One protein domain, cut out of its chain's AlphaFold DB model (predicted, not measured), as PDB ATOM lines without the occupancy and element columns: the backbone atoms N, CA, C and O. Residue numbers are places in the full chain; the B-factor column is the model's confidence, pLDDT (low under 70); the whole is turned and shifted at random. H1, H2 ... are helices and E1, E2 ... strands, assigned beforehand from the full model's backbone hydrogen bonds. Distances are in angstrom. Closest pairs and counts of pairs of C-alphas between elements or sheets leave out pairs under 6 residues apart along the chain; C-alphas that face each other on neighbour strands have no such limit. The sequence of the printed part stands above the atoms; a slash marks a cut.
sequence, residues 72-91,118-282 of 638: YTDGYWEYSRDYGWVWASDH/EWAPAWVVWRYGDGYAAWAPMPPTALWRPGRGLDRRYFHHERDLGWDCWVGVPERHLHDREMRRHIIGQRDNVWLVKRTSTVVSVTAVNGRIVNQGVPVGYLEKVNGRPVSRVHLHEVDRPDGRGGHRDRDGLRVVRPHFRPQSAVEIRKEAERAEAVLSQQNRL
ATOM      1  N   TYR A  72      -5.198 -54.240 114.268       97.19
ATOM      2  CA  TYR A  72      -3.978 -53.621 113.739       97.19
ATOM      3  C   TYR A  72      -4.182 -52.158 113.258       97.19
ATOM      4  O   TYR A  72      -3.744 -51.793 112.166       97.19
ATOM      5  N   THR A  73      -4.868 -51.319 114.056       96.38
ATOM      6  CA  THR A  73      -4.997 -49.858 113.813       96.38
ATOM      7  C   THR A  73      -4.482 -48.953 114.941       96.38
ATOM      8  O   THR A  73      -4.065 -47.833 114.648       96.38
ATOM      9  N   ASP A  74      -4.462 -49.419 116.195       94.44
ATOM     10  CA  ASP A  74      -3.896 -48.687 117.341       94.44
ATOM     11  C   ASP A  74      -2.575 -49.345 117.772       94.44
ATOM     12  O   ASP A  74      -2.544 -50.436 118.369       94.44
ATOM     13  N   GLY A  75      -1.479 -48.724 117.356       94.38
ATOM     14  CA  GLY A  75      -0.139 -49.288 117.348       94.38
ATOM     15  C   GLY A  75       0.622 -48.947 116.068       94.38
ATOM     16  O   GLY A  75       0.171 -48.152 115.235       94.38
ATOM     17  N   TYR A  76       1.784 -49.572 115.916       95.94
ATOM     18  CA  TYR A  76       2.739 -49.327 114.841       95.94
ATOM     19  C   TYR A  76       3.495 -50.603 114.442       95.94
ATOM     20  O   TYR A  76       3.606 -51.559 115.213       95.94
ATOM     21  N   TRP A  77       4.027 -50.619 113.218       96.69
ATOM     22  CA  TRP A  77       4.856 -51.714 112.719       96.69
ATOM     23  C   TRP A  77       6.334 -51.497 113.057       96.69
ATOM     24  O   TRP A  77       6.963 -50.553 112.580       96.69
ATOM     25  N   GLU A  78       6.905 -52.419 113.827       95.38
ATOM     26  CA  GLU A  78       8.346 -52.511 114.076       95.38
ATOM     27  C   GLU A  78       8.946 -53.648 113.243       95.38
ATOM     28  O   GLU A  78       8.323 -54.698 113.076       95.38
ATOM     29  N   TYR A  79      10.169 -53.481 112.734       95.94
ATOM     30  CA  TYR A  79      10.840 -54.545 111.983       95.94
ATOM     31  C   TYR A  79      11.882 -55.270 112.834       95.94
ATOM     32  O   TYR A  79      12.825 -54.660 113.337       95.94
ATOM     33  N   SER A  80      11.786 -56.593 112.925       95.56
ATOM     34  CA  SER A  80      12.798 -57.442 113.546       95.56
ATOM     35  C   SER A  80      13.536 -58.286 112.510       95.56
ATOM     36  O   SER A  80      12.929 -58.838 111.594       95.56
ATOM     37  N   ARG A  81      14.857 -58.442 112.672       93.88
ATOM     38  CA  ARG A  81      15.666 -59.312 111.795       93.88
ATOM     39  C   ARG A  81      15.243 -60.781 111.898       93.88
ATOM     40  O   ARG A  81      15.248 -61.479 110.890       93.88
ATOM     41  N   ASP A  82      14.858 -61.216 113.094       93.50
ATOM     42  CA  ASP A  82      14.501 -62.600 113.415       93.50
ATOM     43  C   ASP A  82      13.076 -62.993 112.996       93.50
ATOM     44  O   ASP A  82      12.809 -64.174 112.777       93.50
ATOM     45  N   TYR A  83      12.166 -62.015 112.903       95.62
ATOM     46  CA  TYR A  83      10.724 -62.258 112.778       95.62
ATOM     47  C   TYR A  83      10.033 -61.507 111.626       95.62
ATOM     48  O   TYR A  83       8.911 -61.861 111.262       95.62
ATOM     49  N   GLY A  84      10.677 -60.518 111.001       96.19
ATOM     50  CA  GLY A  84      10.040 -59.634 110.022       96.19
ATOM     51  C   GLY A  84       9.238 -58.518 110.699       96.19
ATOM     52  O   GLY A  84       9.646 -58.006 111.742       96.19
ATOM     53  N   TRP A  85       8.102 -58.133 110.120       97.19
ATOM     54  CA  TRP A  85       7.228 -57.092 110.668       97.19
ATOM     55  C   TRP A  85       6.417 -57.600 111.860       97.19
ATOM     56  O   TRP A  85       5.635 -58.546 111.744       97.19
ATOM     57  N   VAL A  86       6.591 -56.929 112.998       97.25
ATOM     58  CA  VAL A  86       5.949 -57.214 114.282       97.25
ATOM     59  C   VAL A  86       5.001 -56.072 114.625       97.25
ATOM     60  O   VAL A  86       5.360 -54.901 114.487       97.25
ATOM     61  N   TRP A  87       3.791 -56.402 115.074       97.19
ATOM     62  CA  TRP A  87       2.858 -55.389 115.561       97.19
ATOM     63  C   TRP A  87       3.218 -54.964 116.988       97.19
ATOM     64  O   TRP A  87       3.228 -55.795 117.894       97.19
ATOM     65  N   ALA A  88       3.478 -53.677 117.202       95.31
ATOM     66  CA  ALA A  88       3.567 -53.075 118.527       95.31
ATOM     67  C   ALA A  88       2.249 -52.338 118.795       95.31
ATOM     68  O   ALA A  88       1.955 -51.355 118.121       95.31
ATOM     69  N   SER A  89       1.417 -52.829 119.719       94.25
ATOM     70  CA  SER A  89       0.097 -52.232 119.973       94.25
ATOM     71  C   SER A  89       0.119 -51.213 121.105       94.25
ATOM     72  O   SER A  89       0.789 -51.422 122.113       94.25
ATOM     73  N   ASP A  90      -0.714 -50.180 120.973       92.25
ATOM     74  CA  ASP A  90      -0.978 -49.202 122.035       92.25
ATOM     75  C   ASP A  90      -1.930 -49.745 123.131       92.25
ATOM     76  O   ASP A  90      -2.179 -49.075 124.131       92.25
ATOM     77  N   HIS A  91      -2.488 -50.952 122.951       92.06
ATOM     78  CA  HIS A  91      -3.422 -51.589 123.889       92.06
ATOM     79  C   HIS A  91      -2.715 -52.541 124.859       92.06
ATOM     80  O   HIS A  91      -2.089 -53.505 124.417       92.06
ATOM     81  N   GLU A 118      -0.559 -70.465 118.655       91.88
ATOM     82  CA  GLU A 118       0.554 -70.259 117.746       91.88
ATOM     83  C   GLU A 118       0.922 -68.772 117.745       91.88
ATOM     84  O   GLU A 118       0.204 -67.949 117.171       91.88
ATOM     85  N   TRP A 119       2.037 -68.426 118.392       94.62
ATOM     86  CA  TRP A 119       2.572 -67.065 118.354       94.62
ATOM     87  C   TRP A 119       3.120 -66.735 116.960       94.62
ATOM     88  O   TRP A 119       3.926 -67.493 116.420       94.62
ATOM     89  N   ALA A 120       2.755 -65.571 116.430       96.31
ATOM     90  CA  ALA A 120       3.378 -64.950 115.267       96.31
ATOM     91  C   ALA A 120       3.607 -63.447 115.513       96.31
ATOM     92  O   ALA A 120       2.875 -62.832 116.290       96.31
ATOM     93  N   PRO A 121       4.558 -62.815 114.806       97.00
ATOM     94  CA  PRO A 121       4.818 -61.381 114.947       97.00
ATOM     95  C   PRO A 121       3.613 -60.513 114.547       97.00
ATOM     96  O   PRO A 121       3.369 -59.483 115.173       97.00
ATOM     97  N   ALA A 122       2.826 -60.971 113.567       97.56
ATOM     98  CA  ALA A 122       1.428 -60.597 113.361       97.56
ATOM     99  C   ALA A 122       0.737 -61.595 112.421       97.56
ATOM    100  O   ALA A 122       1.317 -62.009 111.409       97.56
ATOM    101  N   TRP A 123      -0.527 -61.925 112.696       97.56
ATOM    102  CA  TRP A 123      -1.363 -62.757 111.825       97.56
ATOM    103  C   TRP A 123      -2.096 -61.898 110.784       97.56
ATOM    104  O   TRP A 123      -3.310 -61.700 110.861       97.56
ATOM    105  N   VAL A 124      -1.341 -61.374 109.811       97.81
ATOM    106  CA  VAL A 124      -1.848 -60.521 108.718       97.81
ATOM    107  C   VAL A 124      -1.346 -60.961 107.339       97.81
ATOM    108  O   VAL A 124      -0.228 -61.467 107.201       97.81
ATOM    109  N   VAL A 125      -2.163 -60.722 106.310       97.00
ATOM    110  CA  VAL A 125      -1.738 -60.696 104.899       97.00
ATOM    111  C   VAL A 125      -1.401 -59.261 104.511       97.00
ATOM    112  O   VAL A 125      -2.067 -58.335 104.964       97.00
ATOM    113  N   TRP A 126      -0.396 -59.086 103.658       97.56
ATOM    114  CA  TRP A 126       0.116 -57.788 103.237       97.56
ATOM    115  C   TRP A 126      -0.282 -57.428 101.803       97.56
ATOM    116  O   TRP A 126      -0.550 -58.297 100.973       97.56
ATOM    117  N   ARG A 127      -0.258 -56.131 101.501       95.50
ATOM    118  CA  ARG A 127      -0.273 -55.551 100.154       95.50
ATOM    119  C   ARG A 127       0.694 -54.376 100.084       95.50
ATOM    120  O   ARG A 127       0.845 -53.661 101.072       95.50
ATOM    121  N   TYR A 128       1.303 -54.144  98.925       95.94
ATOM    122  CA  TYR A 128       2.015 -52.889  98.658       95.94
ATOM    123  C   TYR A 128       2.103 -52.545  97.165       95.94
ATOM    124  O   TYR A 128       1.691 -53.331  96.305       95.94
ATOM    125  N   GLY A 129       2.635 -51.357  96.883       93.75
ATOM    126  CA  GLY A 129       2.825 -50.783  95.553       93.75
ATOM    127  C   GLY A 129       2.043 -49.480  95.397       93.75
ATOM    128  O   GLY A 129       1.264 -49.106  96.270       93.75
ATOM    129  N   ASP A 130       2.238 -48.784  94.275       93.75
ATOM    130  CA  ASP A 130       1.459 -47.580  93.927       93.75
ATOM    131  C   ASP A 130       1.540 -46.435  94.973       93.75
ATOM    132  O   ASP A 130       0.673 -45.566  95.039       93.75
ATOM    133  N   GLY A 131       2.588 -46.421  95.807       94.56
ATOM    134  CA  GLY A 131       2.765 -45.458  96.900       94.56
ATOM    135  C   GLY A 131       2.123 -45.864  98.233       94.56
ATOM    136  O   GLY A 131       2.197 -45.092  99.193       94.56
ATOM    137  N   TYR A 132       1.505 -47.047  98.324       96.31
ATOM    138  CA  TYR A 132       0.762 -47.521  99.494       96.31
ATOM    139  C   TYR A 132       1.262 -48.871 100.015       96.31
ATOM    140  O   TYR A 132       1.633 -49.765  99.257       96.31
ATOM    141  N   ALA A 133       1.184 -49.037 101.333       96.75
ATOM    142  CA  ALA A 133       1.311 -50.312 102.024       96.75
ATOM    143  C   ALA A 133       0.021 -50.588 102.804       96.75
ATOM    144  O   ALA A 133      -0.600 -49.667 103.337       96.75
ATOM    145  N   ALA A 134      -0.393 -51.849 102.878       97.19
ATOM    146  CA  ALA A 134      -1.573 -52.252 103.630       97.19
ATOM    147  C   ALA A 134      -1.455 -53.663 104.196       97.19
ATOM    148  O   ALA A 134      -0.680 -54.493 103.719       97.19
ATOM    149  N   TRP A 135      -2.288 -53.943 105.188       97.94
ATOM    150  CA  TRP A 135      -2.438 -55.252 105.807       97.94
ATOM    151  C   TRP A 135      -3.915 -55.547 106.059       97.94
ATOM    152  O   TRP A 135      -4.736 -54.637 106.153       97.94
ATOM    153  N   ALA A 136      -4.253 -56.824 106.173       97.50
ATOM    154  CA  ALA A 136      -5.562 -57.288 106.616       97.50
ATOM    155  C   ALA A 136      -5.383 -58.472 107.577       97.50
ATOM    156  O   ALA A 136      -4.497 -59.306 107.348       97.50
ATOM    157  N   PRO A 137      -6.195 -58.573 108.647       97.31
ATOM    158  CA  PRO A 137      -6.128 -59.692 109.577       97.31
ATOM    159  C   PRO A 137      -6.395 -61.020 108.864       97.31
ATOM    160  O   PRO A 137      -7.305 -61.137 108.047       97.31
ATOM    161  N   MET A 138      -5.618 -62.048 109.200       96.31
ATOM    162  CA  MET A 138      -5.896 -63.406 108.749       96.31
ATOM    163  C   MET A 138      -7.159 -63.952 109.448       96.31
ATOM    164  O   MET A 138      -7.226 -63.910 110.682       96.31
ATOM    165  N   PRO A 139      -8.137 -64.499 108.697       94.19
ATOM    166  CA  PRO A 139      -9.377 -65.034 109.254       94.19
ATOM    167  C   PRO A 139      -9.160 -66.387 109.955       94.19
ATOM    168  O   PRO A 139      -8.131 -67.036 109.743       94.19
ATOM    169  N   PRO A 140     -10.148 -66.898 110.714       93.81
ATOM    170  CA  PRO A 140     -10.099 -68.230 111.326       93.81
ATOM    171  C   PRO A 140      -9.951 -69.406 110.345       93.81
ATOM    172  O   PRO A 140      -9.662 -70.512 110.779       93.81
ATOM    173  N   THR A 141     -10.119 -69.203 109.033       92.19
ATOM    174  CA  THR A 141      -9.810 -70.214 108.002       92.19
ATOM    175  C   THR A 141      -8.323 -70.276 107.633       92.19
ATOM    176  O   THR A 141      -7.885 -71.248 107.019       92.19
ATOM    177  N   ALA A 142      -7.515 -69.280 108.010       93.38
ATOM    178  CA  ALA A 142      -6.077 -69.214 107.741       93.38
ATOM    179  C   ALA A 142      -5.277 -70.046 108.759       93.38
ATOM    180  O   ALA A 142      -4.489 -69.519 109.555       93.38
ATOM    181  N   LEU A 143      -5.526 -71.356 108.758       92.38
ATOM    182  CA  LEU A 143      -4.992 -72.295 109.742       92.38
ATOM    183  C   LEU A 143      -3.474 -72.436 109.644       92.38
ATOM    184  O   LEU A 143      -2.910 -72.537 108.552       92.38
ATOM    185  N   TRP A 144      -2.815 -72.508 110.798       92.56
ATOM    186  CA  TRP A 144      -1.403 -72.860 110.883       92.56
ATOM    187  C   TRP A 144      -1.241 -74.337 111.230       92.56
ATOM    188  O   TRP A 144      -1.979 -74.882 112.045       92.56
ATOM    189  N   ARG A 145      -0.256 -74.999 110.623       89.56
ATOM    190  CA  ARG A 145       0.076 -76.399 110.888       89.56
ATOM    191  C   ARG A 145       1.535 -76.489 111.337       89.56
ATOM    192  O   ARG A 145       2.422 -76.240 110.515       89.56
ATOM    193  N   PRO A 146       1.820 -76.854 112.602       83.62
ATOM    194  CA  PRO A 146       3.182 -77.119 113.058       83.62
ATOM    195  C   PRO A 146       3.925 -78.058 112.092       83.62
ATOM    196  O   PRO A 146       3.362 -79.047 111.623       83.62
ATOM    197  N   GLY A 147       5.158 -77.701 111.722       83.88
ATOM    198  CA  GLY A 147       5.976 -78.443 110.751       83.88
ATOM    199  C   GLY A 147       5.561 -78.342 109.270       83.88
ATOM    200  O   GLY A 147       6.287 -78.847 108.423       83.88
ATOM    201  N   ARG A 148       4.434 -77.695 108.927       87.56
ATOM    202  CA  ARG A 148       3.953 -77.533 107.533       87.56
ATOM    203  C   ARG A 148       3.686 -76.076 107.123       87.56
ATOM    204  O   ARG A 148       3.736 -75.768 105.938       87.56
ATOM    205  N   GLY A 149       3.414 -75.184 108.074       90.56
ATOM    206  CA  GLY A 149       3.117 -73.776 107.811       90.56
ATOM    207  C   GLY A 149       1.635 -73.492 107.542       90.56
ATOM    208  O   GLY A 149       0.755 -74.152 108.097       90.56
ATOM    209  N   LEU A 150       1.353 -72.476 106.723       91.31
ATOM    210  CA  LEU A 150       0.004 -71.954 106.472       91.31
ATOM    211  C   LEU A 150      -0.814 -72.859 105.525       91.31
ATOM    212  O   LEU A 150      -0.441 -73.085 104.372       91.31
ATOM    213  N   ASP A 151      -1.967 -73.347 105.985       89.31
ATOM    214  CA  ASP A 151      -2.819 -74.315 105.278       89.31
ATOM    215  C   ASP A 151      -3.742 -73.631 104.247       89.31
ATOM    216  O   ASP A 151      -4.935 -73.412 104.470       89.31
ATOM    217  N   ARG A 152      -3.180 -73.298 103.077       85.56
ATOM    218  CA  ARG A 152      -3.861 -72.592 101.965       85.56
ATOM    219  C   ARG A 152      -5.073 -73.319 101.347       85.56
ATOM    220  O   ARG A 152      -5.648 -72.813 100.389       85.56
ATOM    221  N   ARG A 153      -5.479 -74.489 101.857       89.19
ATOM    222  CA  ARG A 153      -6.682 -75.210 101.395       89.19
ATOM    223  C   ARG A 153      -7.975 -74.526 101.839       89.19
ATOM    224  O   ARG A 153      -8.943 -74.505 101.086       89.19
ATOM    225  N   TYR A 154      -7.978 -73.961 103.045       86.56
ATOM    226  CA  TYR A 154      -9.164 -73.331 103.631       86.56
ATOM    227  C   TYR A 154      -9.203 -71.818 103.379       86.56
ATOM    228  O   TYR A 154     -10.286 -71.256 103.225       86.56
ATOM    229  N   PHE A 155      -8.038 -71.173 103.257       89.38
ATOM    230  CA  PHE A 155      -7.897 -69.723 103.106       89.38
ATOM    231  C   PHE A 155      -7.425 -69.293 101.707       89.38
ATOM    232  O   PHE A 155      -6.356 -69.708 101.249       89.38
ATOM    233  N   HIS A 156      -8.177 -68.391 101.071       88.56
ATOM    234  CA  HIS A 156      -7.784 -67.702  99.842       88.56
ATOM    235  C   HIS A 156      -7.999 -66.190  99.973       88.56
ATOM    236  O   HIS A 156      -9.131 -65.714 100.012       88.56
ATOM    237  N   HIS A 157      -6.906 -65.425 100.003       86.88
ATOM    238  CA  HIS A 157      -6.930 -64.004 100.360       86.88
ATOM    239  C   HIS A 157      -7.878 -63.151  99.496       86.88
ATOM    240  O   HIS A 157      -8.566 -62.296 100.033       86.88
ATOM    241  N   GLU A 158      -7.987 -63.408  98.189       83.94
ATOM    242  CA  GLU A 158      -8.882 -62.652  97.287       83.94
ATOM    243  C   GLU A 158     -10.376 -62.950  97.497       83.94
ATOM    244  O   GLU A 158     -11.230 -62.170  97.085       83.94
ATOM    245  N   ARG A 159     -10.694 -64.096  98.112       86.75
ATOM    246  CA  ARG A 159     -12.063 -64.558  98.387       86.75
ATOM    247  C   ARG A 159     -12.505 -64.177  99.801       86.75
ATOM    248  O   ARG A 159     -13.676 -63.878 100.009       86.75
ATOM    249  N   ASP A 160     -11.567 -64.216 100.747       87.38
ATOM    250  CA  ASP A 160     -11.841 -64.132 102.185       87.38
ATOM    251  C   ASP A 160     -11.577 -62.740 102.786       87.38
ATOM    252  O   ASP A 160     -12.035 -62.475 103.893       87.38
ATOM    253  N   LEU A 161     -10.840 -61.860 102.091       91.44
ATOM    254  CA  LEU A 161     -10.481 -60.519 102.573       91.44
ATOM    255  C   LEU A 161     -11.152 -59.424 101.731       91.44
ATOM    256  O   LEU A 161     -10.584 -58.932 100.750       91.44
ATOM    257  N   GLY A 162     -12.359 -59.024 102.139       90.00
ATOM    258  CA  GLY A 162     -13.078 -57.881 101.565       90.00
ATOM    259  C   GLY A 162     -12.299 -56.565 101.692       90.00
ATOM    260  O   GLY A 162     -11.412 -56.431 102.533       90.00
ATOM    261  N   TRP A 163     -12.606 -55.572 100.855       91.81
ATOM    262  CA  TRP A 163     -11.926 -54.263 100.865       91.81
ATOM    263  C   TRP A 163     -12.015 -53.563 102.232       91.81
ATOM    264  O   TRP A 163     -11.102 -52.854 102.638       91.81
ATOM    265  N   ASP A 164     -13.093 -53.800 102.963       91.81
ATOM    266  CA  ASP A 164     -13.427 -53.265 104.277       91.81
ATOM    267  C   ASP A 164     -12.461 -53.702 105.396       91.81
ATOM    268  O   ASP A 164     -12.205 -52.911 106.312       91.81
ATOM    269  N   CYS A 165     -11.875 -54.905 105.308       93.62
ATOM    270  CA  CYS A 165     -10.973 -55.444 106.335       93.62
ATOM    271  C   CYS A 165      -9.511 -54.981 106.215       93.62
ATOM    272  O   CYS A 165      -8.747 -55.125 107.169       93.62
ATOM    273  N   TRP A 166      -9.119 -54.404 105.075       96.12
ATOM    274  CA  TRP A 166      -7.775 -53.857 104.887       96.12
ATOM    275  C   TRP A 166      -7.570 -52.588 105.716       96.12
ATOM    276  O   TRP A 166      -8.498 -51.810 105.936       96.12
ATOM    277  N   VAL A 167      -6.335 -52.335 106.124       97.25
ATOM    278  CA  VAL A 167      -5.869 -51.070 106.697       97.25
ATOM    279  C   VAL A 167      -4.693 -50.622 105.842       97.25
ATOM    280  O   VAL A 167      -3.732 -51.372 105.697       97.25
ATOM    281  N   GLY A 168      -4.795 -49.444 105.225       97.06
ATOM    282  CA  GLY A 168      -3.784 -48.914 104.310       97.06
ATOM    283  C   GLY A 168      -3.197 -47.588 104.775       97.06
ATOM    284  O   GLY A 168      -3.905 -46.766 105.351       97.06
ATOM    285  N   VAL A 169      -1.918 -47.374 104.478       97.56
ATOM    286  CA  VAL A 169      -1.164 -46.128 104.692       97.56
ATOM    287  C   VAL A 169      -0.319 -45.830 103.447       97.56
ATOM    288  O   VAL A 169       0.040 -46.762 102.721       97.56
ATOM    289  N   PRO A 170       0.063 -44.570 103.175       96.31
ATOM    290  CA  PRO A 170       1.147 -44.289 102.238       96.31
ATOM    291  C   PRO A 170       2.427 -44.983 102.725       96.31
ATOM    292  O   PRO A 170       2.783 -44.861 103.896       96.31
ATOM    293  N   GLU A 171       3.128 -45.706 101.852       94.62
ATOM    294  CA  GLU A 171       4.153 -46.690 102.253       94.62
ATOM    295  C   GLU A 171       5.326 -46.085 103.050       94.62
ATOM    296  O   GLU A 171       5.865 -46.720 103.955       94.62
ATOM    297  N   ARG A 172       5.626 -44.800 102.819       93.56
ATOM    298  CA  ARG A 172       6.609 -44.002 103.577       93.56
ATOM    299  C   ARG A 172       6.325 -43.815 105.069       93.56
ATOM    300  O   ARG A 172       7.241 -43.447 105.808       93.56
ATOM    301  N   HIS A 173       5.076 -44.043 105.472       95.31
ATOM    302  CA  HIS A 173       4.590 -43.940 106.845       95.31
ATOM    303  C   HIS A 173       4.380 -45.308 107.505       95.31
ATOM    304  O   HIS A 173       3.924 -45.349 108.641       95.31
ATOM    305  N   LEU A 174       4.699 -46.426 106.837       95.06
ATOM    306  CA  LEU A 174       4.445 -47.766 107.382       95.06
ATOM    307  C   LEU A 174       5.176 -48.027 108.710       95.06
ATOM    308  O   LEU A 174       4.626 -48.680 109.588       95.06
ATOM    309  N   HIS A 175       6.399 -47.514 108.848       91.50
ATOM    310  CA  HIS A 175       7.264 -47.692 110.021       91.50
ATOM    311  C   HIS A 175       7.350 -46.434 110.908       91.50
ATOM    312  O   HIS A 175       8.241 -46.335 111.753       91.50
ATOM    313  N   ASP A 176       6.465 -45.451 110.712       92.19
ATOM    314  CA  ASP A 176       6.356 -44.301 111.616       92.19
ATOM    315  C   ASP A 176       5.511 -44.694 112.842       92.19
ATOM    316  O   ASP A 176       4.419 -45.241 112.704       92.19
ATOM    317  N   ARG A 177       5.962 -44.361 114.061       90.31
ATOM    318  CA  ARG A 177       5.212 -44.659 115.305       90.31
ATOM    319  C   ARG A 177       3.804 -44.050 115.336       90.31
ATOM    320  O   ARG A 177       2.922 -44.586 115.989       90.31
ATOM    321  N   GLU A 178       3.583 -42.952 114.613       91.69
ATOM    322  CA  GLU A 178       2.269 -42.312 114.477       91.69
ATOM    323  C   GLU A 178       1.507 -42.735 113.205       91.69
ATOM    324  O   GLU A 178       0.580 -42.039 112.788       91.69
ATOM    325  N   MET A 179       1.849 -43.874 112.583       94.06
ATOM    326  CA  MET A 179       1.231 -44.370 111.339       94.06
ATOM    327  C   MET A 179      -0.306 -44.384 111.348       94.06
ATOM    328  O   MET A 179      -0.929 -44.186 110.306       94.06
ATOM    329  N   ARG A 180      -0.926 -44.513 112.529       94.62
ATOM    330  CA  ARG A 180      -2.366 -44.341 112.771       94.62
ATOM    331  C   ARG A 180      -2.942 -43.041 112.188       94.62
ATOM    332  O   ARG A 180      -4.051 -43.056 111.662       94.62
ATOM    333  N   ARG A 181      -2.192 -41.930 112.227       96.12
ATOM    334  CA  ARG A 181      -2.576 -40.628 111.634       96.12
ATOM    335  C   ARG A 181      -2.595 -40.639 110.101       96.12
ATOM    336  O   ARG A 181      -3.168 -39.738 109.497       96.12
ATOM    337  N   HIS A 182      -1.960 -41.633 109.485       96.75
ATOM    338  CA  HIS A 182      -1.802 -41.777 108.039       96.75
ATOM    339  C   HIS A 182      -2.648 -42.921 107.453       96.75
ATOM    340  O   HIS A 182      -2.524 -43.216 106.264       96.75
ATOM    341  N   ILE A 183      -3.511 -43.551 108.262       96.94
ATOM    342  CA  ILE A 183      -4.459 -44.574 107.805       96.94
ATOM    343  C   ILE A 183      -5.504 -43.935 106.881       96.94
ATOM    344  O   ILE A 183      -6.174 -42.973 107.254       96.94
ATOM    345  N   ILE A 184      -5.658 -44.491 105.677       96.00
ATOM    346  CA  ILE A 184      -6.645 -44.037 104.689       96.00
ATOM    347  C   ILE A 184      -8.077 -44.427 105.089       96.00
ATOM    348  O   ILE A 184      -8.302 -45.342 105.893       96.00
ATOM    349  N   GLY A 185      -9.070 -43.751 104.507       94.12
ATOM    350  CA  GLY A 185     -10.473 -44.062 104.751       94.12
ATOM    351  C   GLY A 185     -10.808 -45.489 104.316       94.12
ATOM    352  O   GLY A 185     -10.364 -45.961 103.274       94.12
ATOM    353  N   GLN A 186     -11.640 -46.195 105.088       92.88
ATOM    354  CA  GLN A 186     -12.000 -47.591 104.789       92.88
ATOM    355  C   GLN A 186     -12.578 -47.767 103.370       92.88
ATOM    356  O   GLN A 186     -12.355 -48.793 102.739       92.88
ATOM    357  N   ARG A 187     -13.282 -46.759 102.837       92.25
ATOM    358  CA  ARG A 187     -13.816 -46.769 101.461       92.25
ATOM    359  C   ARG A 187     -12.721 -46.668 100.391       92.25
ATOM    360  O   ARG A 187     -12.882 -47.232  99.311       92.25
ATOM    361  N   ASP A 188     -11.594 -46.031 100.698       93.19
ATOM    362  CA  ASP A 188     -10.460 -45.862  99.781       93.19
ATOM    363  C   ASP A 188      -9.699 -47.182  99.568       93.19
ATOM    364  O   ASP A 188      -9.064 -47.388  98.531       93.19
ATOM    365  N   ASN A 189      -9.861 -48.149 100.482       94.50
ATOM    366  CA  ASN A 189      -9.368 -49.516 100.307       94.50
ATOM    367  C   ASN A 189      -9.876 -50.179  99.011       94.50
ATOM    368  O   ASN A 189      -9.191 -51.038  98.458       94.50
ATOM    369  N   VAL A 190     -11.049 -49.783  98.490       93.31
ATOM    370  CA  VAL A 190     -11.577 -50.273  97.198       93.31
ATOM    371  C   VAL A 190     -10.641 -49.917  96.038       93.31
ATOM    372  O   VAL A 190     -10.556 -50.668  95.066       93.31
ATOM    373  N   TRP A 191      -9.930 -48.789  96.129       92.50
ATOM    374  CA  TRP A 191      -8.869 -48.418  95.194       92.50
ATOM    375  C   TRP A 191      -7.562 -49.144  95.508       92.50
ATOM    376  O   TRP A 191      -6.943 -49.690  94.595       92.50
ATOM    377  N   LEU A 192      -7.176 -49.210  96.786       92.81
ATOM    378  CA  LEU A 192      -5.936 -49.862  97.217       92.81
ATOM    379  C   LEU A 192      -5.880 -51.330  96.772       92.81
ATOM    380  O   LEU A 192      -4.902 -51.750  96.155       92.81
ATOM    381  N   VAL A 193      -6.949 -52.101  97.002       91.38
ATOM    382  CA  VAL A 193      -7.043 -53.521  96.614       91.38
ATOM    383  C   VAL A 193      -6.959 -53.719  95.092       91.38
ATOM    384  O   VAL A 193      -6.538 -54.782  94.645       91.38
ATOM    385  N   LYS A 194      -7.288 -52.702  94.284       91.75
ATOM    386  CA  LYS A 194      -7.193 -52.752  92.812       91.75
ATOM    387  C   LYS A 194      -5.824 -52.352  92.250       91.75
ATOM    388  O   LYS A 194      -5.550 -52.688  91.104       91.75
ATOM    389  N   ARG A 195      -5.001 -51.609  93.004       92.12
ATOM    390  CA  ARG A 195      -3.720 -51.033  92.526       92.12
ATOM    391  C   ARG A 195      -2.468 -51.623  93.183       92.12
ATOM    392  O   ARG A 195      -1.380 -51.477  92.642       92.12
ATOM    393  N   THR A 196      -2.614 -52.309  94.316       93.06
ATOM    394  CA  THR A 196      -1.507 -52.950  95.055       93.06
ATOM    395  C   THR A 196      -1.456 -54.461  94.827       93.06
ATOM    396  O   THR A 196      -2.490 -55.093  94.603       93.06
ATOM    397  N   SER A 197      -0.274 -55.062  94.970       91.50
ATOM    398  CA  SER A 197      -0.058 -56.516  94.872       91.50
ATOM    399  C   SER A 197      -0.129 -57.188  96.245       91.50
ATOM    400  O   SER A 197       0.430 -56.663  97.207       91.50
ATOM    401  N   THR A 198      -0.774 -58.358  96.357       91.25
ATOM    402  CA  THR A 198      -0.829 -59.122  97.620       91.25
ATOM    403  C   THR A 198       0.454 -59.901  97.899       91.25
ATOM    404  O   THR A 198       0.990 -60.565  97.014       91.25
ATOM    405  N   VAL A 199       0.874 -59.928  99.166       91.12
ATOM    406  CA  VAL A 199       1.931 -60.802  99.685       91.12
ATOM    407  C   VAL A 199       1.423 -61.584 100.900       91.12
ATOM    408  O   VAL A 199       1.015 -61.021 101.915       91.12
ATOM    409  N   VAL A 200       1.477 -62.916 100.808       87.75
ATOM    410  CA  VAL A 200       1.215 -63.839 101.925       87.75
ATOM    411  C   VAL A 200       2.564 -64.326 102.457       87.75
ATOM    412  O   VAL A 200       3.116 -65.310 101.973       87.75
ATOM    413  N   SER A 201       3.111 -63.594 103.426       88.38
ATOM    414  CA  SER A 201       4.498 -63.706 103.913       88.38
ATOM    415  C   SER A 201       4.669 -64.417 105.260       88.38
ATOM    416  O   SER A 201       5.776 -64.424 105.800       88.38
ATOM    417  N   VAL A 202       3.599 -64.995 105.818       92.88
ATOM    418  CA  VAL A 202       3.658 -65.758 107.074       92.88
ATOM    419  C   VAL A 202       4.203 -67.160 106.798       92.88
ATOM    420  O   VAL A 202       3.538 -67.971 106.150       92.88
ATOM    421  N   THR A 203       5.412 -67.444 107.278       92.94
ATOM    422  CA  THR A 203       6.137 -68.696 107.006       92.94
ATOM    423  C   THR A 203       6.968 -69.152 108.210       92.94
ATOM    424  O   THR A 203       7.071 -68.438 109.206       92.94
ATOM    425  N   ALA A 204       7.523 -70.364 108.146       92.62
ATOM    426  CA  ALA A 204       8.368 -70.941 109.186       92.62
ATOM    427  C   ALA A 204       9.847 -70.839 108.787       92.62
ATOM    428  O   ALA A 204      10.235 -71.344 107.735       92.62
ATOM    429  N   VAL A 205      10.675 -70.232 109.637       90.31
ATOM    430  CA  VAL A 205      12.136 -70.161 109.474       90.31
ATOM    431  C   VAL A 205      12.775 -70.577 110.793       90.31
ATOM    432  O   VAL A 205      12.465 -70.004 111.833       90.31
ATOM    433  N   ASN A 206      13.639 -71.594 110.775       88.31
ATOM    434  CA  ASN A 206      14.336 -72.111 111.963       88.31
ATOM    435  C   ASN A 206      13.389 -72.402 113.155       88.31
ATOM    436  O   ASN A 206      13.681 -72.070 114.299       88.31
ATOM    437  N   GLY A 207      12.207 -72.963 112.869       84.88
ATOM    438  CA  GLY A 207      11.156 -73.254 113.858       84.88
ATOM    439  C   GLY A 207      10.317 -72.049 114.314       84.88
ATOM    440  O   GLY A 207       9.270 -72.243 114.930       84.88
ATOM    441  N   ARG A 208      10.717 -70.817 113.983       90.75
ATOM    442  CA  ARG A 208       9.997 -69.576 114.305       90.75
ATOM    443  C   ARG A 208       8.977 -69.237 113.218       90.75
ATOM    444  O   ARG A 208       9.254 -69.418 112.033       90.75
ATOM    445  N   ILE A 209       7.817 -68.703 113.607       95.06
ATOM    446  CA  ILE A 209       6.875 -68.090 112.658       95.06
ATOM    447  C   ILE A 209       7.342 -66.660 112.387       95.06
ATOM    448  O   ILE A 209       7.513 -65.881 113.323       95.06
ATOM    449  N   VAL A 210       7.545 -66.317 111.117       95.75
ATOM    450  CA  VAL A 210       8.000 -64.992 110.669       95.75
ATOM    451  C   VAL A 210       6.985 -64.395 109.696       95.75
ATOM    452  O   VAL A 210       6.333 -65.139 108.963       95.75
ATOM    453  N   ASN A 211       6.849 -63.066 109.661       96.31
ATOM    454  CA  ASN A 211       5.996 -62.361 108.701       96.31
ATOM    455  C   ASN A 211       6.796 -61.261 107.987       96.31
ATOM    456  O   ASN A 211       6.917 -60.140 108.473       96.31
ATOM    457  N   GLN A 212       7.366 -61.586 106.825       94.50
ATOM    458  CA  GLN A 212       8.299 -60.690 106.119       94.50
ATOM    459  C   GLN A 212       7.637 -59.461 105.464       94.50
ATOM    460  O   GLN A 212       8.324 -58.494 105.149       94.50
ATOM    461  N   GLY A 213       6.311 -59.477 105.302       94.12
ATOM    462  CA  GLY A 213       5.477 -58.373 104.822       94.12
ATOM    463  C   GLY A 213       5.989 -57.640 103.586       94.12
ATOM    464  O   GLY A 213       6.321 -58.256 102.572       94.12
ATOM    465  N   VAL A 214       6.008 -56.309 103.666       94.81
ATOM    466  CA  VAL A 214       6.591 -55.449 102.630       94.81
ATOM    467  C   VAL A 214       8.123 -55.521 102.716       94.81
ATOM    468  O   VAL A 214       8.664 -55.301 103.804       94.81
ATOM    469  N   PRO A 215       8.858 -55.784 101.617       94.19
ATOM    470  CA  PRO A 215      10.311 -55.913 101.669       94.19
ATOM    471  C   PRO A 215      10.995 -54.642 102.191       94.19
ATOM    472  O   PRO A 215      10.873 -53.565 101.606       94.19
ATOM    473  N   VAL A 216      11.782 -54.764 103.262       94.12
ATOM    474  CA  VAL A 216      12.471 -53.612 103.875       94.12
ATOM    475  C   VAL A 216      13.395 -52.901 102.882       94.12
ATOM    476  O   VAL A 216      13.337 -51.684 102.775       94.12
ATOM    477  N   GLY A 217      14.156 -53.638 102.066       94.06
ATOM    478  CA  GLY A 217      15.024 -53.052 101.031       94.06
ATOM    479  C   GLY A 217      14.290 -52.372  99.859       94.06
ATOM    480  O   GLY A 217      14.947 -51.784  98.999       94.06
ATOM    481  N   TYR A 218      12.955 -52.453  99.799       93.88
ATOM    482  CA  TYR A 218      12.106 -51.620  98.937       93.88
ATOM    483  C   TYR A 218      11.712 -50.332  99.677       93.88
ATOM    484  O   TYR A 218      11.961 -49.240  99.171       93.88
ATOM    485  N   LEU A 219      11.219 -50.445 100.914       94.00
ATOM    486  CA  LEU A 219      10.851 -49.292 101.748       94.00
ATOM    487  C   LEU A 219      12.035 -48.362 102.040       94.00
ATOM    488  O   LEU A 219      11.893 -47.152 101.933       94.00
ATOM    489  N   GLU A 220      13.224 -48.893 102.331       94.75
ATOM    490  CA  GLU A 220      14.432 -48.082 102.558       94.75
ATOM    491  C   GLU A 220      14.803 -47.231 101.327       94.75
ATOM    492  O   GLU A 220      15.317 -46.125 101.481       94.75
ATOM    493  N   LYS A 221      14.469 -47.698 100.111       93.44
ATOM    494  CA  LYS A 221      14.656 -46.944  98.860       93.44
ATOM    495  C   LYS A 221      13.576 -45.884  98.655       93.44
ATOM    496  O   LYS A 221      13.916 -44.755  98.321       93.44
ATOM    497  N   VAL A 222      12.301 -46.221  98.873       89.94
ATOM    498  CA  VAL A 222      11.187 -45.254  98.764       89.94
ATOM    499  C   VAL A 222      11.331 -44.124  99.789       89.94
ATOM    500  O   VAL A 222      11.025 -42.970  99.502       89.94
ATOM    501  N   ASN A 223      11.827 -44.449 100.982       89.88
ATOM    502  CA  ASN A 223      11.803 -43.547 102.128       89.88
ATOM    503  C   ASN A 223      13.070 -42.691 102.249       89.88
ATOM    504  O   ASN A 223      13.097 -41.782 103.077       89.88
ATOM    505  N   GLY A 224      14.132 -43.012 101.498       90.31
ATOM    506  CA  GLY A 224      15.445 -42.360 101.597       90.31
ATOM    507  C   GLY A 224      16.139 -42.514 102.960       90.31
ATOM    508  O   GLY A 224      17.141 -41.851 103.215       90.31
ATOM    509  N   ARG A 225      15.606 -43.362 103.852       90.25
ATOM    510  CA  ARG A 225      16.079 -43.577 105.229       90.25
ATOM    511  C   ARG A 225      16.029 -45.067 105.590       90.25
ATOM    512  O   ARG A 225      15.080 -45.742 105.179       90.25
ATOM    513  N   PRO A 226      16.995 -45.586 106.372       91.50
ATOM    514  CA  PRO A 226      16.950 -46.961 106.853       91.50
ATOM    515  C   PRO A 226      15.744 -47.187 107.776       91.50
ATOM    516  O   PRO A 226      15.345 -46.303 108.537       91.50
ATOM    517  N   VAL A 227      15.183 -48.394 107.740       92.31
ATOM    518  CA  VAL A 227      14.107 -48.817 108.645       92.31
ATOM    519  C   VAL A 227      14.715 -49.163 110.007       92.31
ATOM    520  O   VAL A 227      15.742 -49.848 110.081       92.31
ATOM    521  N   SER A 228      14.090 -48.692 111.093       89.81
ATOM    522  CA  SER A 228      14.500 -49.038 112.461       89.81
ATOM    523  C   SER A 228      14.351 -50.544 112.672       89.81
ATOM    524  O   SER A 228      13.334 -51.124 112.294       89.81
ATOM    525  N   ARG A 229      15.374 -51.189 113.240       92.62
ATOM    526  CA  ARG A 229      15.394 -52.640 113.461       92.62
ATOM    527  C   ARG A 229      15.434 -52.919 114.958       92.62
ATOM    528  O   ARG A 229      16.261 -52.331 115.652       92.62
ATOM    529  N   VAL A 230      14.561 -53.800 115.439       93.00
ATOM    530  CA  VAL A 230      14.420 -54.134 116.865       93.00
ATOM    531  C   VAL A 230      14.694 -55.609 117.145       93.00
ATOM    532  O   VAL A 230      14.351 -56.498 116.357       93.00
ATOM    533  N   HIS A 231      15.275 -55.868 118.311       92.94
ATOM    534  CA  HIS A 231      15.246 -57.187 118.932       92.94
ATOM    535  C   HIS A 231      13.944 -57.346 119.725       92.94
ATOM    536  O   HIS A 231      13.345 -56.354 120.152       92.94
ATOM    537  N   LEU A 232      13.483 -58.586 119.881       92.44
ATOM    538  CA  LEU A 232      12.303 -58.902 120.685       92.44
ATOM    539  C   LEU A 232      12.745 -59.397 122.059       92.44
ATOM    540  O   LEU A 232      13.509 -60.355 122.150       92.44
ATOM    541  N   HIS A 233      12.231 -58.766 123.113       91.12
ATOM    542  CA  HIS A 233      12.384 -59.258 124.477       91.12
ATOM    543  C   HIS A 233      11.166 -60.115 124.834       91.12
ATOM    544  O   HIS A 233      10.074 -59.597 125.075       91.12
ATOM    545  N   GLU A 234      11.350 -61.431 124.874       90.69
ATOM    546  CA  GLU A 234      10.282 -62.400 125.144       90.69
ATOM    547  C   GLU A 234      10.049 -62.546 126.664       90.69
ATOM    548  O   GLU A 234      11.007 -62.521 127.437       90.69
ATOM    549  N   VAL A 235       8.789 -62.645 127.116       89.94
ATOM    550  CA  VAL A 235       8.424 -62.840 128.540       89.94
ATOM    551  C   VAL A 235       7.226 -63.780 128.712       89.94
ATOM    552  O   VAL A 235       6.264 -63.696 127.956       89.94
ATOM    553  N   ASP A 236       7.226 -64.648 129.726       85.69
ATOM    554  CA  ASP A 236       6.192 -65.691 129.890       85.69
ATOM    555  C   ASP A 236       4.776 -65.190 130.219       85.69
ATOM    556  O   ASP A 236       3.806 -65.916 129.998       85.69
ATOM    557  N   ARG A 237       4.633 -63.992 130.802       82.50
ATOM    558  CA  ARG A 237       3.353 -63.482 131.322       82.50
ATOM    559  C   ARG A 237       3.132 -62.000 131.017       82.50
ATOM    560  O   ARG A 237       4.106 -61.250 130.942       82.50
ATOM    561  N   PRO A 238       1.866 -61.563 130.888       82.56
ATOM    562  CA  PRO A 238       1.529 -60.150 130.790       82.56
ATOM    563  C   PRO A 238       1.705 -59.428 132.132       82.56
ATOM    564  O   PRO A 238       1.383 -59.957 133.192       82.56
ATOM    565  N   ASP A 239       2.179 -58.188 132.055       78.38
ATOM    566  CA  ASP A 239       2.458 -57.283 133.180       78.38
ATOM    567  C   ASP A 239       2.017 -55.832 132.882       78.38
ATOM    568  O   ASP A 239       2.559 -54.876 133.436       78.38
ATOM    569  N   GLY A 240       1.091 -55.668 131.932       75.81
ATOM    570  CA  GLY A 240       0.654 -54.377 131.390       75.81
ATOM    571  C   GLY A 240       1.574 -53.773 130.317       75.81
ATOM    572  O   GLY A 240       1.192 -52.788 129.698       75.81
ATOM    573  N   ARG A 241       2.762 -54.343 130.043       71.56
ATOM    574  CA  ARG A 241       3.759 -53.752 129.115       71.56
ATOM    575  C   ARG A 241       4.006 -54.560 127.836       71.56
ATOM    576  O   ARG A 241       5.021 -54.362 127.166       71.56
ATOM    577  N   GLY A 242       3.133 -55.509 127.501       65.88
ATOM    578  CA  GLY A 242       3.246 -56.287 126.264       65.88
ATOM    579  C   GLY A 242       2.909 -55.431 125.042       65.88
ATOM    580  O   GLY A 242       1.815 -54.885 124.974       65.88
ATOM    581  N   GLY A 243       3.834 -55.318 124.087       66.44
ATOM    582  CA  GLY A 243       3.733 -54.409 122.936       66.44
ATOM    583  C   GLY A 243       4.475 -53.078 123.114       66.44
ATOM    584  O   GLY A 243       4.663 -52.356 122.137       66.44
ATOM    585  N   HIS A 244       4.965 -52.764 124.319       72.75
ATOM    586  CA  HIS A 244       5.784 -51.573 124.544       72.75
ATOM    587  C   HIS A 244       7.208 -51.768 123.989       72.75
ATOM    588  O   HIS A 244       7.838 -52.804 124.218       72.75
ATOM    589  N   ARG A 245       7.744 -50.752 123.297       76.88
ATOM    590  CA  ARG A 245       9.161 -50.683 122.896       76.88
ATOM    591  C   ARG A 245       9.936 -49.798 123.866       76.88
ATOM    592  O   ARG A 245       9.687 -48.595 123.928       76.88
ATOM    593  N   ASP A 246      10.871 -50.398 124.588       73.19
ATOM    594  CA  ASP A 246      11.785 -49.726 125.514       73.19
ATOM    595  C   ASP A 246      13.157 -49.457 124.850       73.19
ATOM    596  O   ASP A 246      13.236 -49.260 123.632       73.19
ATOM    597  N   ARG A 247      14.227 -49.350 125.651       72.62
ATOM    598  CA  ARG A 247      15.596 -49.114 125.165       72.62
ATOM    599  C   ARG A 247      16.228 -50.373 124.566       72.62
ATOM    600  O   ARG A 247      17.074 -50.250 123.682       72.62
ATOM    601  N   ASP A 248      15.808 -51.543 125.033       72.88
ATOM    602  CA  ASP A 248      16.492 -52.816 124.826       72.88
ATOM    603  C   ASP A 248      15.780 -53.662 123.754       72.88
ATOM    604  O   ASP A 248      16.424 -54.426 123.029       72.88
ATOM    605  N   GLY A 249      14.469 -53.466 123.557       86.50
ATOM    606  CA  GLY A 249      13.751 -54.045 122.422       86.50
ATOM    607  C   GLY A 249      12.264 -53.699 122.332       86.50
ATOM    608  O   GLY A 249      11.749 -52.807 123.004       86.50
ATOM    609  N   LEU A 250      11.559 -54.436 121.469       90.44
ATOM    610  CA  LEU A 250      10.101 -54.561 121.527       90.44
ATOM    611  C   LEU A 250       9.757 -55.717 122.470       90.44
ATOM    612  O   LEU A 250      10.193 -56.848 122.247       90.44
ATOM    613  N   ARG A 251       8.979 -55.454 123.519       90.81
ATOM    614  CA  ARG A 251       8.685 -56.454 124.547       90.81
ATOM    615  C   ARG A 251       7.420 -57.242 124.225       90.81
ATOM    616  O   ARG A 251       6.348 -56.666 124.053       90.81
ATOM    617  N   VAL A 252       7.534 -58.567 124.160       92.19
ATOM    618  CA  VAL A 252       6.477 -59.456 123.656       92.19
ATOM    619  C   VAL A 252       6.193 -60.584 124.641       92.19
ATOM    620  O   VAL A 252       7.090 -61.316 125.054       92.19
ATOM    621  N   VAL A 253       4.919 -60.751 124.989       92.06
ATOM    622  CA  VAL A 253       4.461 -61.823 125.879       92.06
ATOM    623  C   VAL A 253       4.351 -63.128 125.083       92.06
ATOM    624  O   VAL A 253       3.610 -63.201 124.100       92.06
ATOM    625  N   ARG A 254       5.116 -64.146 125.488       91.25
ATOM    626  CA  ARG A 254       5.260 -65.450 124.824       91.25
ATOM    627  C   ARG A 254       5.228 -66.603 125.844       91.25
ATOM    628  O   ARG A 254       6.263 -67.210 126.106       91.25
ATOM    629  N   PRO A 255       4.059 -66.911 126.435       88.25
ATOM    630  CA  PRO A 255       3.866 -68.065 127.317       88.25
ATOM    631  C   PRO A 255       4.299 -69.399 126.696       88.25
ATOM    632  O   PRO A 255       4.006 -69.697 125.533       88.25
ATOM    633  N   HIS A 256       4.889 -70.257 127.528       84.25
ATOM    634  CA  HIS A 256       5.136 -71.662 127.216       84.25
ATOM    635  C   HIS A 256       3.840 -72.486 127.300       84.25
ATOM    636  O   HIS A 256       3.409 -72.903 128.370       84.25
ATOM    637  N   PHE A 257       3.223 -72.727 126.144       84.38
ATOM    638  CA  PHE A 257       1.981 -73.488 125.993       84.38
ATOM    639  C   PHE A 257       2.223 -74.980 125.709       84.38
ATOM    640  O   PHE A 257       3.119 -75.322 124.934       84.38
ATOM    641  N   ARG A 258       1.362 -75.885 126.221       85.31
ATOM    642  CA  ARG A 258       1.375 -77.298 125.773       85.31
ATOM    643  C   ARG A 258       1.177 -77.394 124.245       85.31
ATOM    644  O   ARG A 258       0.408 -76.597 123.690       85.31
ATOM    645  N   PRO A 259       1.788 -78.367 123.547       81.94
ATOM    646  CA  PRO A 259       1.461 -78.639 122.151       81.94
ATOM    647  C   PRO A 259      -0.035 -78.937 121.959       81.94
ATOM    648  O   PRO A 259      -0.675 -79.543 122.826       81.94
ATOM    649  N   GLN A 260      -0.594 -78.542 120.811       84.81
ATOM    650  CA  GLN A 260      -1.928 -78.997 120.417       84.81
ATOM    651  C   GLN A 260      -1.917 -80.511 120.160       84.81
ATOM    652  O   GLN A 260      -1.021 -81.034 119.496       84.81
ATOM    653  N   SER A 261      -2.945 -81.217 120.625       88.44
ATOM    654  CA  SER A 261      -3.175 -82.614 120.255       88.44
ATOM    655  C   SER A 261      -3.696 -82.738 118.818       88.44
ATOM    656  O   SER A 261      -4.356 -81.841 118.287       88.44
ATOM    657  N   ALA A 262      -3.501 -83.906 118.201       89.69
ATOM    658  CA  ALA A 262      -4.050 -84.203 116.874       89.69
ATOM    659  C   ALA A 262      -5.589 -84.063 116.801       89.69
ATOM    660  O   ALA A 262      -6.132 -83.786 115.732       89.69
ATOM    661  N   VAL A 263      -6.295 -84.215 117.930       90.38
ATOM    662  CA  VAL A 263      -7.754 -84.034 118.023       90.38
ATOM    663  C   VAL A 263      -8.140 -82.552 117.997       90.38
ATOM    664  O   VAL A 263      -9.138 -82.199 117.372       90.38
ATOM    665  N   GLU A 264      -7.361 -81.674 118.630       88.56
ATOM    666  CA  GLU A 264      -7.570 -80.219 118.580       88.56
ATOM    667  C   GLU A 264      -7.286 -79.678 117.172       88.56
ATOM    668  O   GLU A 264      -8.169 -79.062 116.572       88.56
ATOM    669  N   ILE A 265      -6.132 -80.043 116.597       89.19
ATOM    670  CA  ILE A 265      -5.714 -79.714 115.219       89.19
ATOM    671  C   ILE A 265      -6.778 -80.149 114.191       89.19
ATOM    672  O   ILE A 265      -7.059 -79.435 113.220       89.19
ATOM    673  N   ARG A 266      -7.399 -81.320 114.407       90.00
ATOM    674  CA  ARG A 266      -8.497 -81.833 113.578       90.00
ATOM    675  C   ARG A 266      -9.791 -81.033 113.760       90.00
ATOM    676  O   ARG A 266     -10.372 -80.631 112.757       90.00
ATOM    677  N   LYS A 267     -10.226 -80.760 114.995       90.31
ATOM    678  CA  LYS A 267     -11.437 -79.954 115.259       90.31
ATOM    679  C   LYS A 267     -11.318 -78.536 114.694       90.31
ATOM    680  O   LYS A 267     -12.305 -77.961 114.249       90.31
ATOM    681  N   GLU A 268     -10.115 -77.971 114.692       89.62
ATOM    682  CA  GLU A 268      -9.814 -76.700 114.033       89.62
ATOM    683  C   GLU A 268      -9.984 -76.792 112.501       89.62
ATOM    684  O   GLU A 268     -10.608 -75.919 111.899       89.62
ATOM    685  N   ALA A 269      -9.525 -77.889 111.879       90.50
ATOM    686  CA  ALA A 269      -9.759 -78.171 110.457       90.50
ATOM    687  C   ALA A 269     -11.259 -78.251 110.121       90.50
ATOM    688  O   ALA A 269     -11.720 -77.584 109.199       90.50
ATOM    689  N   GLU A 270     -12.016 -79.022 110.904       91.44
ATOM    690  CA  GLU A 270     -13.454 -79.246 110.711       91.44
ATOM    691  C   GLU A 270     -14.258 -77.937 110.850       91.44
ATOM    692  O   GLU A 270     -15.193 -77.702 110.083       91.44
ATOM    693  N   ARG A 271     -13.856 -77.029 111.755       91.00
ATOM    694  CA  ARG A 271     -14.437 -75.675 111.847       91.00
ATOM    695  C   ARG A 271     -14.120 -74.818 110.620       91.00
ATOM    696  O   ARG A 271     -15.034 -74.206 110.075       91.00
ATOM    697  N   ALA A 272     -12.867 -74.774 110.164       90.69
ATOM    698  CA  ALA A 272     -12.501 -73.992 108.978       90.69
ATOM    699  C   ALA A 272     -13.203 -74.499 107.706       90.69
ATOM    700  O   ALA A 272     -13.611 -73.702 106.861       90.69
ATOM    701  N   GLU A 273     -13.401 -75.813 107.592       91.06
ATOM    702  CA  GLU A 273     -14.168 -76.431 106.510       91.06
ATOM    703  C   GLU A 273     -15.658 -76.065 106.574       91.06
ATOM    704  O   GLU A 273     -16.258 -75.748 105.543       91.06
ATOM    705  N   ALA A 274     -16.249 -76.013 107.774       90.38
ATOM    706  CA  ALA A 274     -17.623 -75.553 107.976       90.38
ATOM    707  C   ALA A 274     -17.802 -74.062 107.622       90.38
ATOM    708  O   ALA A 274     -18.744 -73.721 106.904       90.38
ATOM    709  N   VAL A 275     -16.875 -73.190 108.044       89.69
ATOM    710  CA  VAL A 275     -16.854 -71.752 107.693       89.69
ATOM    711  C   VAL A 275     -16.791 -71.570 106.177       89.69
ATOM    712  O   VAL A 275     -17.635 -70.890 105.596       89.69
ATOM    713  N   LEU A 276     -15.839 -72.235 105.516       88.12
ATOM    714  CA  LEU A 276     -15.692 -72.193 104.062       88.12
ATOM    715  C   LEU A 276     -16.947 -72.720 103.345       88.12
ATOM    716  O   LEU A 276     -17.396 -72.148 102.350       88.12
ATOM    717  N   SER A 277     -17.560 -73.785 103.860       89.50
ATOM    718  CA  SER A 277     -18.810 -74.334 103.319       89.50
ATOM    719  C   SER A 277     -19.990 -73.363 103.460       89.50
ATOM    720  O   SER A 277     -20.824 -73.282 102.555       89.50
ATOM    721  N   GLN A 278     -20.048 -72.593 104.551       86.88
ATOM    722  CA  GLN A 278     -21.039 -71.535 104.760       86.88
ATOM    723  C   GLN A 278     -20.805 -70.359 103.796       86.88
ATOM    724  O   GLN A 278     -21.730 -69.954 103.095       86.88
ATOM    725  N   GLN A 279     -19.568 -69.867 103.681       84.94
ATOM    726  CA  GLN A 279     -19.197 -68.780 102.763       84.94
ATOM    727  C   GLN A 279     -19.520 -69.127 101.298       84.94
ATOM    728  O   GLN A 279     -20.177 -68.352 100.601       84.94
ATOM    729  N   ASN A 280     -19.142 -70.328 100.849       87.56
ATOM    730  CA  ASN A 280     -19.445 -70.822  99.501       87.56
ATOM    731  C   ASN A 280     -20.955 -70.967  99.237       87.56
ATOM    732  O   ASN A 280     -21.386 -70.868  98.087       87.56
ATOM    733  N   ARG A 281     -21.770 -71.212 100.274       88.81
ATOM    734  CA  ARG A 281     -23.235 -71.250 100.157       88.81
ATOM    735  C   ARG A 281     -23.804 -69.845  99.948       88.81
ATOM    736  O   ARG A 281     -24.475 -69.624  98.944       88.81
ATOM    737  N   LEU A 282     -23.445 -68.903 100.821       85.69
ATOM    738  CA  LEU A 282     -23.909 -67.511 100.768       85.69
ATOM    739  C   LEU A 282     -23.535 -66.827  99.443       85.69
ATOM    740  O   LEU A 282     -24.346 -66.113  98.856       85.69
TER     741      LEU A 282
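Overview. This is residues 72 to 91 and 118 to 282 of the 638 residues of an uncharacterized protein of Desulfobulbaceae bacterium (UniProt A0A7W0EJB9). A twisted sheet of four strands, E5 E4 E3 E6, has the short helix H3 over one face; beyond its other face come the hairpin of E1 and E2 and then the small pair E9 and E10. Edge strand E6 runs on into the hairpin of E7 and E8, and the long helix H5 stands at one end of the longest axis, past the loop of residues 138 to 156. The printed part has 185 residues, with five named helices and ten named strands in the order E1 E2 E3 E4 H1 E5 H2 H3 E6 E7 E8 H4 E9 E10 H5. The four-stranded sheet is antiparallel, and the class is mixed, helices and strands, with under half of the residues in named elements. The whole is compact, with a radius of gyration of the C-alphas of 17.0 A and spans of 49 by 40 by 28 A.

Along the chain. The large sheet holds E5, residues 167 to 170, E4, 132 to 137 and 17.2 A long, E3, 124 to 129 and 17.0 A, and E6, 197 to 199. E1, residues 75 to 80, begins at C-alpha 75 (-0.139, -49.288, 117.348) and is 15.8 A long; E2, 84 to 89, is 15.9 A. E7 is 202 to 205, E8 208 to 211, E9 232 to 235 and E10 250 to 253. H1 is 157 to 160, H2 179 to 182, H3 189 to 195 and H4 216 to 223. H5, 262 to 282, is 30.5 A long and ends at C-alpha 282 (-23.909, -67.511, 100.768).

Arrangement. E4 and E3 are an antiparallel hairpin, with N 127 and O 134 at 2.8 A. Between the antiparallel neighbours E5 and E4, N 169 and O 133 are within hydrogen-bond range at 2.9 A; between the antiparallel neighbours E6 and E3, N 199 and O 126 are within hydrogen-bond range at 2.8 A. H3 is on the sheet at a height of 9.0 A, only just over E4 and E3, with 3 C-alphas falling on each. H1 and H2 only graze the sheet; H4 is not on it. E6 runs on into E7 at 41 degrees. In the hairpin of E1 and E2, N 78 and O 86 are 3.0 A apart; in that of E7 and E8, N 203 and O 210 are 3.0 A apart. The closest C-alphas of E2 and E8 are those of Gly 84 and Asn 211, 5.1 A. E9 and E10 are parallel, with N 233 and O 250 at 2.9 A. H5 is apart from E9 and not on the large sheet. Every O i to N i+4 pair is within hydrogen-bond range in H5, 2 of 3 in H3 and 3 of 4 in H4; H1 and H2 are too short for one.

Size, cuts and confidence. The C-alphas of Arg 247 and Arg 281, the two farthest apart, are 51.2 A apart. Residues 92 to 117 are not printed, and C-alphas 91 and 118 are 20.1 A apart across the cut. The links E4 to H1 and E9 to E10 are long. Mean pLDDT of the printed part is 91.0; residues 242 to 243 are under 70.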